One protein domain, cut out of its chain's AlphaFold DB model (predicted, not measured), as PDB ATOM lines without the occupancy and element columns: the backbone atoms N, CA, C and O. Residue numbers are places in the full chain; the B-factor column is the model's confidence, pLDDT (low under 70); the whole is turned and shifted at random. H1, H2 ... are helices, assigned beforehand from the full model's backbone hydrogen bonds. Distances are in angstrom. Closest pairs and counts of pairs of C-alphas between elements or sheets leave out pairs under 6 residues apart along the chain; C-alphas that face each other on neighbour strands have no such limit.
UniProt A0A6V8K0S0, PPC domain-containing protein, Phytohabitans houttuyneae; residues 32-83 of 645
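This is residues 32 to 83 of the 645 residues of the protein "PPC domain-containing protein" of Phytohabitans houttuyneae (UniProt A0A6V8K0S0). Look for little regular structure: a long winding loop, residues 39 to 75, makes a wide sweep and folds back to short helix H2, while short helix H1 sits at one end of the longest axis. The printed part has 52 residues, with two named helices, H1 then H2, and no named strand. Its class is all helix, though the named elements hold only 15 residues. The whole is compact, with a radius of gyration of the C-alphas of 11.2 A and spans of 31 by 21 by 14 A.

Find C-alpha 76 at (-25.826, 34.955, 28.644); from there H2, residues 76 to 83, runs 10.3 A to C-alpha 83 at (-32.943, 41.552, 31.958). H1, residues 32 to 38, begins at C-alpha 32 at (-11.269, 24.921, 25.736) and is 9.9 A long.

H2 and H1 are apart, joined by a long link of 37 residues. In both helices, every O i to N i+4 pair is within hydrogen-bond range.

The C-alphas of Asp 32 and Thr 53 are the two farthest apart, at 32.1 A. The printed part has no cut. Its mean pLDDT is 80.5; residues 47 to 55 are under 70.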
ATOM      1  N   ASP A  32     -11.146  23.607  26.361       78.69
ATOM      2  CA  ASP A  32     -11.269  24.921  25.736       78.69
ATOM      3  C   ASP A  32     -12.576  25.601  26.160       78.69
ATOM      4  O   ASP A  32     -12.587  26.767  26.546       78.69
ATOM      5  N   THR A  33     -13.665  24.830  26.218       82.12
ATOM      6  CA  THR A  33     -14.964  25.282  26.728       82.12
ATOM      7  C   THR A  33     -14.869  25.717  28.189       82.12
ATOM      8  O   THR A  33     -15.383  26.770  28.561       82.12
ATOM      9  N   LYS A  34     -14.202  24.924  29.040       81.62
ATOM     10  CA  LYS A  34     -14.009  25.285  30.454       81.62
ATOM     11  C   LYS A  34     -13.171  26.546  30.600       81.62
ATOM     12  O   LYS A  34     -13.514  27.391  31.415       81.62
ATOM     13  N   LYS A  35     -12.114  26.676  29.793       83.50
ATOM     14  CA  LYS A  35     -11.268  27.869  29.763       83.50
ATOM     15  C   LYS A  35     -12.058  29.108  29.340       83.50
ATOM     16  O   LYS A  35     -11.879  30.159  29.934       83.50
ATOM     17  N   ALA A  36     -12.935  29.018  28.345       84.62
ATOM     18  CA  ALA A  36     -13.781  30.148  27.967       84.62
ATOM     19  C   ALA A  36     -14.700  30.574  29.122       84.62
ATOM     20  O   ALA A  36     -14.680  31.734  29.529       84.62
ATOM     21  N   LEU A  37     -15.422  29.615  29.711       86.06
ATOM     22  CA  LEU A  37     -16.346  29.880  30.815       86.06
ATOM     23  C   LEU A  37     -15.643  30.451  32.056       86.06
ATOM     24  O   LEU A  37     -16.185  31.363  32.674       86.06
ATOM     25  N   SER A  38     -14.439  29.974  32.390       84.38
ATOM     26  CA  SER A  38     -13.654  30.507  33.514       84.38
ATOM     27  C   SER A  38     -13.188  31.943  33.297       84.38
ATOM     28  O   SER A  38     -12.883  32.640  34.251       84.38
ATOM     29  N   ASN A  39     -13.130  32.398  32.044       84.75
ATOM     30  CA  ASN A  39     -12.778  33.771  31.687       84.75
ATOM     31  C   ASN A  39     -14.019  34.630  31.384       84.75
ATOM     32  O   ASN A  39     -13.918  35.647  30.697       84.75
ATOM     33  N   GLY A  40     -15.199  34.195  31.840       84.69
ATOM     34  CA  GLY A  40     -16.464  34.911  31.667       84.69
ATOM     35  C   GLY A  40     -17.022  34.907  30.241       84.69
ATOM     36  O   GLY A  40     -17.980  35.622  29.961       84.69
ATOM     37  N   LEU A  41     -16.463  34.104  29.330       85.81
ATOM     38  CA  LEU A  41     -16.926  34.032  27.945       85.81
ATOM     39  C   LEU A  41     -18.013  32.969  27.790       85.81
ATOM     40  O   LEU A  41     -17.818  31.790  28.102       85.81
ATOM     41  N   GLN A  42     -19.157  33.379  27.242       87.38
ATOM     42  CA  GLN A  42     -20.170  32.434  26.781       87.38
ATOM     43  C   GLN A  42     -19.616  31.600  25.617       87.38
ATOM     44  O   GLN A  42     -18.798  32.057  24.829       87.38
ATOM     45  N   VAL A  43     -20.101  30.371  25.482       84.75
ATOM     46  CA  VAL A  43     -19.714  29.447  24.395       84.75
ATOM     47  C   VAL A  43     -20.924  28.966  23.593       84.75
ATOM     48  O   VAL A  43     -20.794  28.351  22.534       84.75
ATOM     49  N   ALA A  44     -22.126  29.243  24.102       84.12
ATOM     50  CA  ALA A  44     -23.368  28.927  23.429       84.12
ATOM     51  C   ALA A  44     -23.562  29.846  22.214       84.12
ATOM     52  O   ALA A  44     -23.163  31.011  22.244       84.12
ATOM     53  N   PRO A  45     -24.255  29.379  21.161       79.19
ATOM     54  CA  PRO A  45     -24.668  30.255  20.079       79.19
ATOM     55  C   PRO A  45     -25.522  31.413  20.601       79.19
ATOM     56  O   PRO A  45     -26.577  31.195  21.204       79.19
ATOM     57  N   LYS A  46     -25.099  32.634  20.290       75.69
ATOM     58  CA  LYS A  46     -25.775  33.861  20.709       75.69
ATOM     59  C   LYS A  46     -27.096  34.032  19.971       75.69
ATOM     60  O   LYS A  46     -27.192  33.842  18.746       75.69
ATOM     61  N   ALA A  47     -28.146  34.457  20.671       65.31
ATOM     62  CA  ALA A  47     -29.374  34.869  19.999       65.31
ATOM     63  C   ALA A  47     -29.149  36.197  19.250       65.31
ATOM     64  O   ALA A  47     -29.346  37.282  19.789       65.31
ATOM     65  N   THR A  48     -28.749  36.140  17.977       53.81
ATOM     66  CA  THR A  48     -28.512  37.366  17.188       53.81
ATOM     67  C   THR A  48     -29.759  38.259  17.107       53.81
ATOM     68  O   THR A  48     -30.890  37.775  16.965       53.81
ATOM     69  N   ALA A  49     -29.561  39.583  17.065       47.00
ATOM     70  CA  ALA A  49     -30.618  40.587  16.858       47.00
ATOM     71  C   ALA A  49     -31.446  40.374  15.562       47.00
ATOM     72  O   ALA A  49     -32.523  40.953  15.378       47.00
ATOM     73  N   LYS A  50     -30.998  39.483  14.661       42.31
ATOM     74  CA  LYS A  50     -31.754  39.016  13.483       42.31
ATOM     75  C   LYS A  50     -32.992  38.176  13.869       42.31
ATOM     76  O   LYS A  50     -33.930  38.065  13.069       42.31
ATOM     77  N   SER A  51     -33.064  37.643  15.091       46.69
ATOM     78  CA  SER A  51     -34.213  36.918  15.644       46.69
ATOM     79  C   SER A  51     -35.177  37.850  16.400       46.69
ATOM     80  O   SER A  51     -35.163  37.960  17.613       46.69
ATOM     81  N   LYS A  52     -36.037  38.542  15.643       43.84
ATOM     82  CA  LYS A  52     -37.316  39.175  16.048       43.84
ATOM     83  C   LYS A  52     -37.475  39.595  17.532       43.84
ATOM     84  O   LYS A  52     -37.938  38.826  18.368       43.84
ATOM     85  N   THR A  53     -37.370  40.914  17.723       51.06
ATOM     86  CA  THR A  53     -37.706  41.750  18.898       51.06
ATOM     87  C   THR A  53     -36.676  41.716  20.026       51.06
ATOM     88  O   THR A  53     -36.552  40.709  20.705       51.06
ATOM     89  N   ALA A  54     -36.034  42.863  20.285       52.47
ATOM     90  CA  ALA A  54     -35.033  43.119  21.336       52.47
ATOM     91  C   ALA A  54     -35.492  42.835  22.790       52.47
ATOM     92  O   ALA A  54     -34.772  43.110  23.735       52.47
ATOM     93  N   ASN A  55     -36.698  42.284  22.975       62.28
ATOM     94  CA  ASN A  55     -37.280  41.918  24.268       62.28
ATOM     95  C   ASN A  55     -37.782  40.459  24.286       62.28
ATOM     96  O   ASN A  55     -38.571  40.091  25.165       62.28
ATOM     97  N   ALA A  56     -37.453  39.651  23.273       73.88
ATOM     98  CA  ALA A  56     -37.805  38.240  23.280       73.88
ATOM     99  C   ALA A  56     -37.049  37.556  24.419       73.88
ATOM    100  O   ALA A  56     -35.845  37.729  24.563       73.88
ATOM    101  N   LYS A  57     -37.771  36.795  25.242       84.06
ATOM    102  CA  LYS A  57     -37.150  35.995  26.292       84.06
ATOM    103  C   LYS A  57     -36.234  34.943  25.638       84.06
ATOM    104  O   LYS A  57     -36.745  34.229  24.764       84.06
ATOM    105  N   PRO A  58     -34.963  34.817  26.057       85.56
ATOM    106  CA  PRO A  58     -34.082  33.756  25.584       85.56
ATOM    107  C   PRO A  58     -34.660  32.365  25.850       85.56
ATOM    108  O   PRO A  58     -35.534  32.170  26.706       85.56
ATOM    109  N   ALA A  59     -34.192  31.388  25.076       83.62
ATOM    110  CA  ALA A  59     -34.524  29.993  25.319       83.62
ATOM    111  C   ALA A  59     -33.794  29.477  26.572       83.62
ATOM    112  O   ALA A  59     -32.771  30.017  26.974       83.62
ATOM    113  N   GLY A  60     -34.310  28.400  27.163       86.81
ATOM    114  CA  GLY A  60     -33.688  27.778  28.331       86.81
ATOM    115  C   GLY A  60     -34.145  28.347  29.675       86.81
ATOM    116  O   GLY A  60     -35.091  29.138  29.760       86.81
ATOM    117  N   ALA A  61     -33.507  27.854  30.735       92.19
ATOM    118  CA  ALA A  61     -33.649  28.387  32.082       92.19
ATOM    119  C   ALA A  61     -32.798  29.661  32.225       92.19
ATOM    120  O   ALA A  61     -31.902  29.900  31.418       92.19
ATOM    121  N   ASN A  62     -33.127  30.498  33.206       93.81
ATOM    122  CA  ASN A  62     -32.382  31.726  33.460       93.81
ATOM    123  C   ASN A  62     -31.075  31.381  34.198       93.81
ATOM    124  O   ASN A  62     -31.197  30.940  35.343       93.81
ATOM    125  N   PRO A  63     -29.882  31.547  33.594       93.62
ATOM    126  CA  PRO A  63     -28.619  31.090  34.180       93.62
ATOM    127  C   PRO A  63     -28.365  31.691  35.566       93.62
ATOM    128  O   PRO A  63     -28.008  30.957  36.470       93.62
ATOM    129  N   TYR A  64     -28.720  32.961  35.762       94.75
ATOM    130  CA  TYR A  64     -28.599  33.694  37.028       94.75
ATOM    131  C   TYR A  64     -29.412  33.139  38.210       94.75
ATOM    132  O   TYR A  64     -29.242  33.584  39.336       94.75
ATOM    133  N   LEU A  65     -30.394  32.272  37.952       95.62
ATOM    134  CA  LEU A  65     -31.299  31.727  38.977       95.62
ATOM    135  C   LEU A  65     -31.271  30.203  39.026       95.62
ATOM    136  O   LEU A  65     -32.122  29.615  39.693       95.62
ATOM    137  N   SER A  66     -30.448  29.564  38.193       95.31
ATOM    138  CA  SER A  66     -30.595  28.149  37.873       95.31
ATOM    139  C   SER A  66     -29.281  27.401  37.999       95.31
ATOM    140  O   SER A  66     -28.322  27.712  37.292       95.31
ATOM    141  N   LEU A  67     -29.306  26.286  38.724       95.12
ATOM    142  CA  LEU A  67     -28.269  25.268  38.638       95.12
ATOM    143  C   LEU A  67     -28.386  24.499  37.310       95.12
ATOM    144  O   LEU A  67     -29.049  23.457  37.205       95.12
ATOM    145  N   LEU A  68     -27.763  25.032  36.259       92.44
ATOM    146  CA  LEU A  68     -27.784  24.429  34.928       92.44
ATOM    147  C   LEU A  68     -26.982  23.113  34.906       92.44
ATOM    148  O   LEU A  68     -25.838  23.092  35.353       92.44
ATOM    149  N   PRO A  69     -27.505  22.031  34.292       87.38
ATOM    150  CA  PRO A  69     -26.720  20.817  34.058       87.38
ATOM    151  C   PRO A  69     -25.477  21.045  33.186       87.38
ATOM    152  O   PRO A  69     -24.563  20.233  33.185       87.38
ATOM    153  N   ASP A  70     -25.507  22.089  32.361       86.44
ATOM    154  CA  ASP A  70     -24.483  22.408  31.371       86.44
ATOM    155  C   ASP A  70     -24.507  23.920  31.116       86.44
ATOM    156  O   ASP A  70     -25.365  24.411  30.367       86.44
ATOM    157  N   PRO A  71     -23.608  24.665  31.769       83.94
ATOM    158  CA  PRO A  71     -23.514  26.117  31.642       83.94
ATOM    159  C   PRO A  71     -23.114  26.542  30.233       83.94
ATOM    160  O   PRO A  71     -23.498  27.617  29.786       83.94
ATOM    161  N   ALA A  72     -22.412  25.672  29.497       85.81
ATOM    162  CA  ALA A  72     -21.953  25.938  28.139       85.81
ATOM    163  C   ALA A  72     -23.112  26.139  27.144       85.81
ATOM    164  O   ALA A  72     -22.910  26.613  26.031       85.81
ATOM    165  N   ALA A  73     -24.341  25.783  27.530       86.94
ATOM    166  CA  ALA A  73     -25.541  25.980  26.722       86.94
ATOM    167  C   ALA A  73     -26.281  27.304  27.011       86.94
ATOM    168  O   ALA A  73     -27.336  27.537  26.411       86.94
ATOM    169  N   ALA A  74     -25.794  28.137  27.937       88.44
ATOM    170  CA  ALA A  74     -26.453  29.377  28.339       88.44
ATOM    171  C   ALA A  74     -26.170  30.539  27.368       88.44
ATOM    172  O   ALA A  74     -25.022  30.872  27.097       88.44
ATOM    173  N   ASP A  75     -27.237  31.186  26.888       87.56
ATOM    174  CA  ASP A  75     -27.198  32.420  26.083       87.56
ATOM    175  C   ASP A  75     -27.162  33.648  27.009       87.56
ATOM    176  O   ASP A  75     -28.183  34.311  27.211       87.56
ATOM    177  N   LEU A  76     -26.011  33.886  27.649       87.25
ATOM    178  CA  LEU A  76     -25.826  34.955  28.644       87.25
ATOM    179  C   LEU A  76     -26.106  36.332  28.029       87.25
ATOM    180  O   LEU A  76     -26.981  37.045  28.515       87.25
ATOM    181  N   SER A  77     -25.526  36.625  26.862       83.94
ATOM    182  CA  SER A  77     -25.776  37.878  26.124       83.94
ATOM    183  C   SER A  77     -27.258  38.121  25.794       83.94
ATOM    184  O   SER A  77     -27.765  39.251  25.828       83.94
ATOM    185  N   GLY A  78     -28.011  37.069  25.456       86.00
ATOM    186  CA  GLY A  78     -29.459  37.149  25.282       86.00
ATOM    187  C   GLY A  78     -30.188  37.467  26.589       86.00
ATOM    188  O   GLY A  78     -31.133  38.270  26.594       86.00
ATOM    189  N   TRP A  79     -29.772  36.848  27.695       89.00
ATOM    190  CA  TRP A  79     -30.347  37.085  29.018       89.00
ATOM    191  C   TRP A  79     -30.061  38.495  29.524       89.00
ATOM    192  O   TRP A  79     -31.013  39.149  29.947       89.00
ATOM    193  N   ASP A  80     -28.853  39.019  29.368       86.75
ATOM    194  CA  ASP A  80     -28.465  40.359  29.835       86.75
ATOM    195  C   ASP A  80     -29.320  41.441  29.183       86.75
ATOM    196  O   ASP A  80     -29.926  42.286  29.852       86.75
ATOM    197  N   ARG A  81     -29.503  41.347  27.860       85.56
ATOM    198  CA  ARG A  81     -30.399  42.241  27.112       85.56
ATOM    199  C   ARG A  81     -31.843  42.138  27.584       85.56
ATOM    200  O   ARG A  81     -32.520  43.158  27.771       85.56
ATOM    201  N   TYR A  82     -32.334  40.915  27.782       88.62
ATOM    202  CA  TYR A  82     -33.689  40.691  28.275       88.62
ATOM    203  C   TYR A  82     -33.876  41.277  29.681       88.62
ATOM    204  O   TYR A  82     -34.867  41.974  29.926       88.62
ATOM    205  N   LEU A  83     -32.926  41.048  30.588       91.81
ATOM    206  CA  LEU A  83     -32.943  41.552  31.958       91.81
ATOM    207  C   LEU A  83     -32.881  43.077  31.988       91.81
ATOM    208  O   LEU A  83     -33.749  43.678  32.619       91.81
TER     209      LEU A  83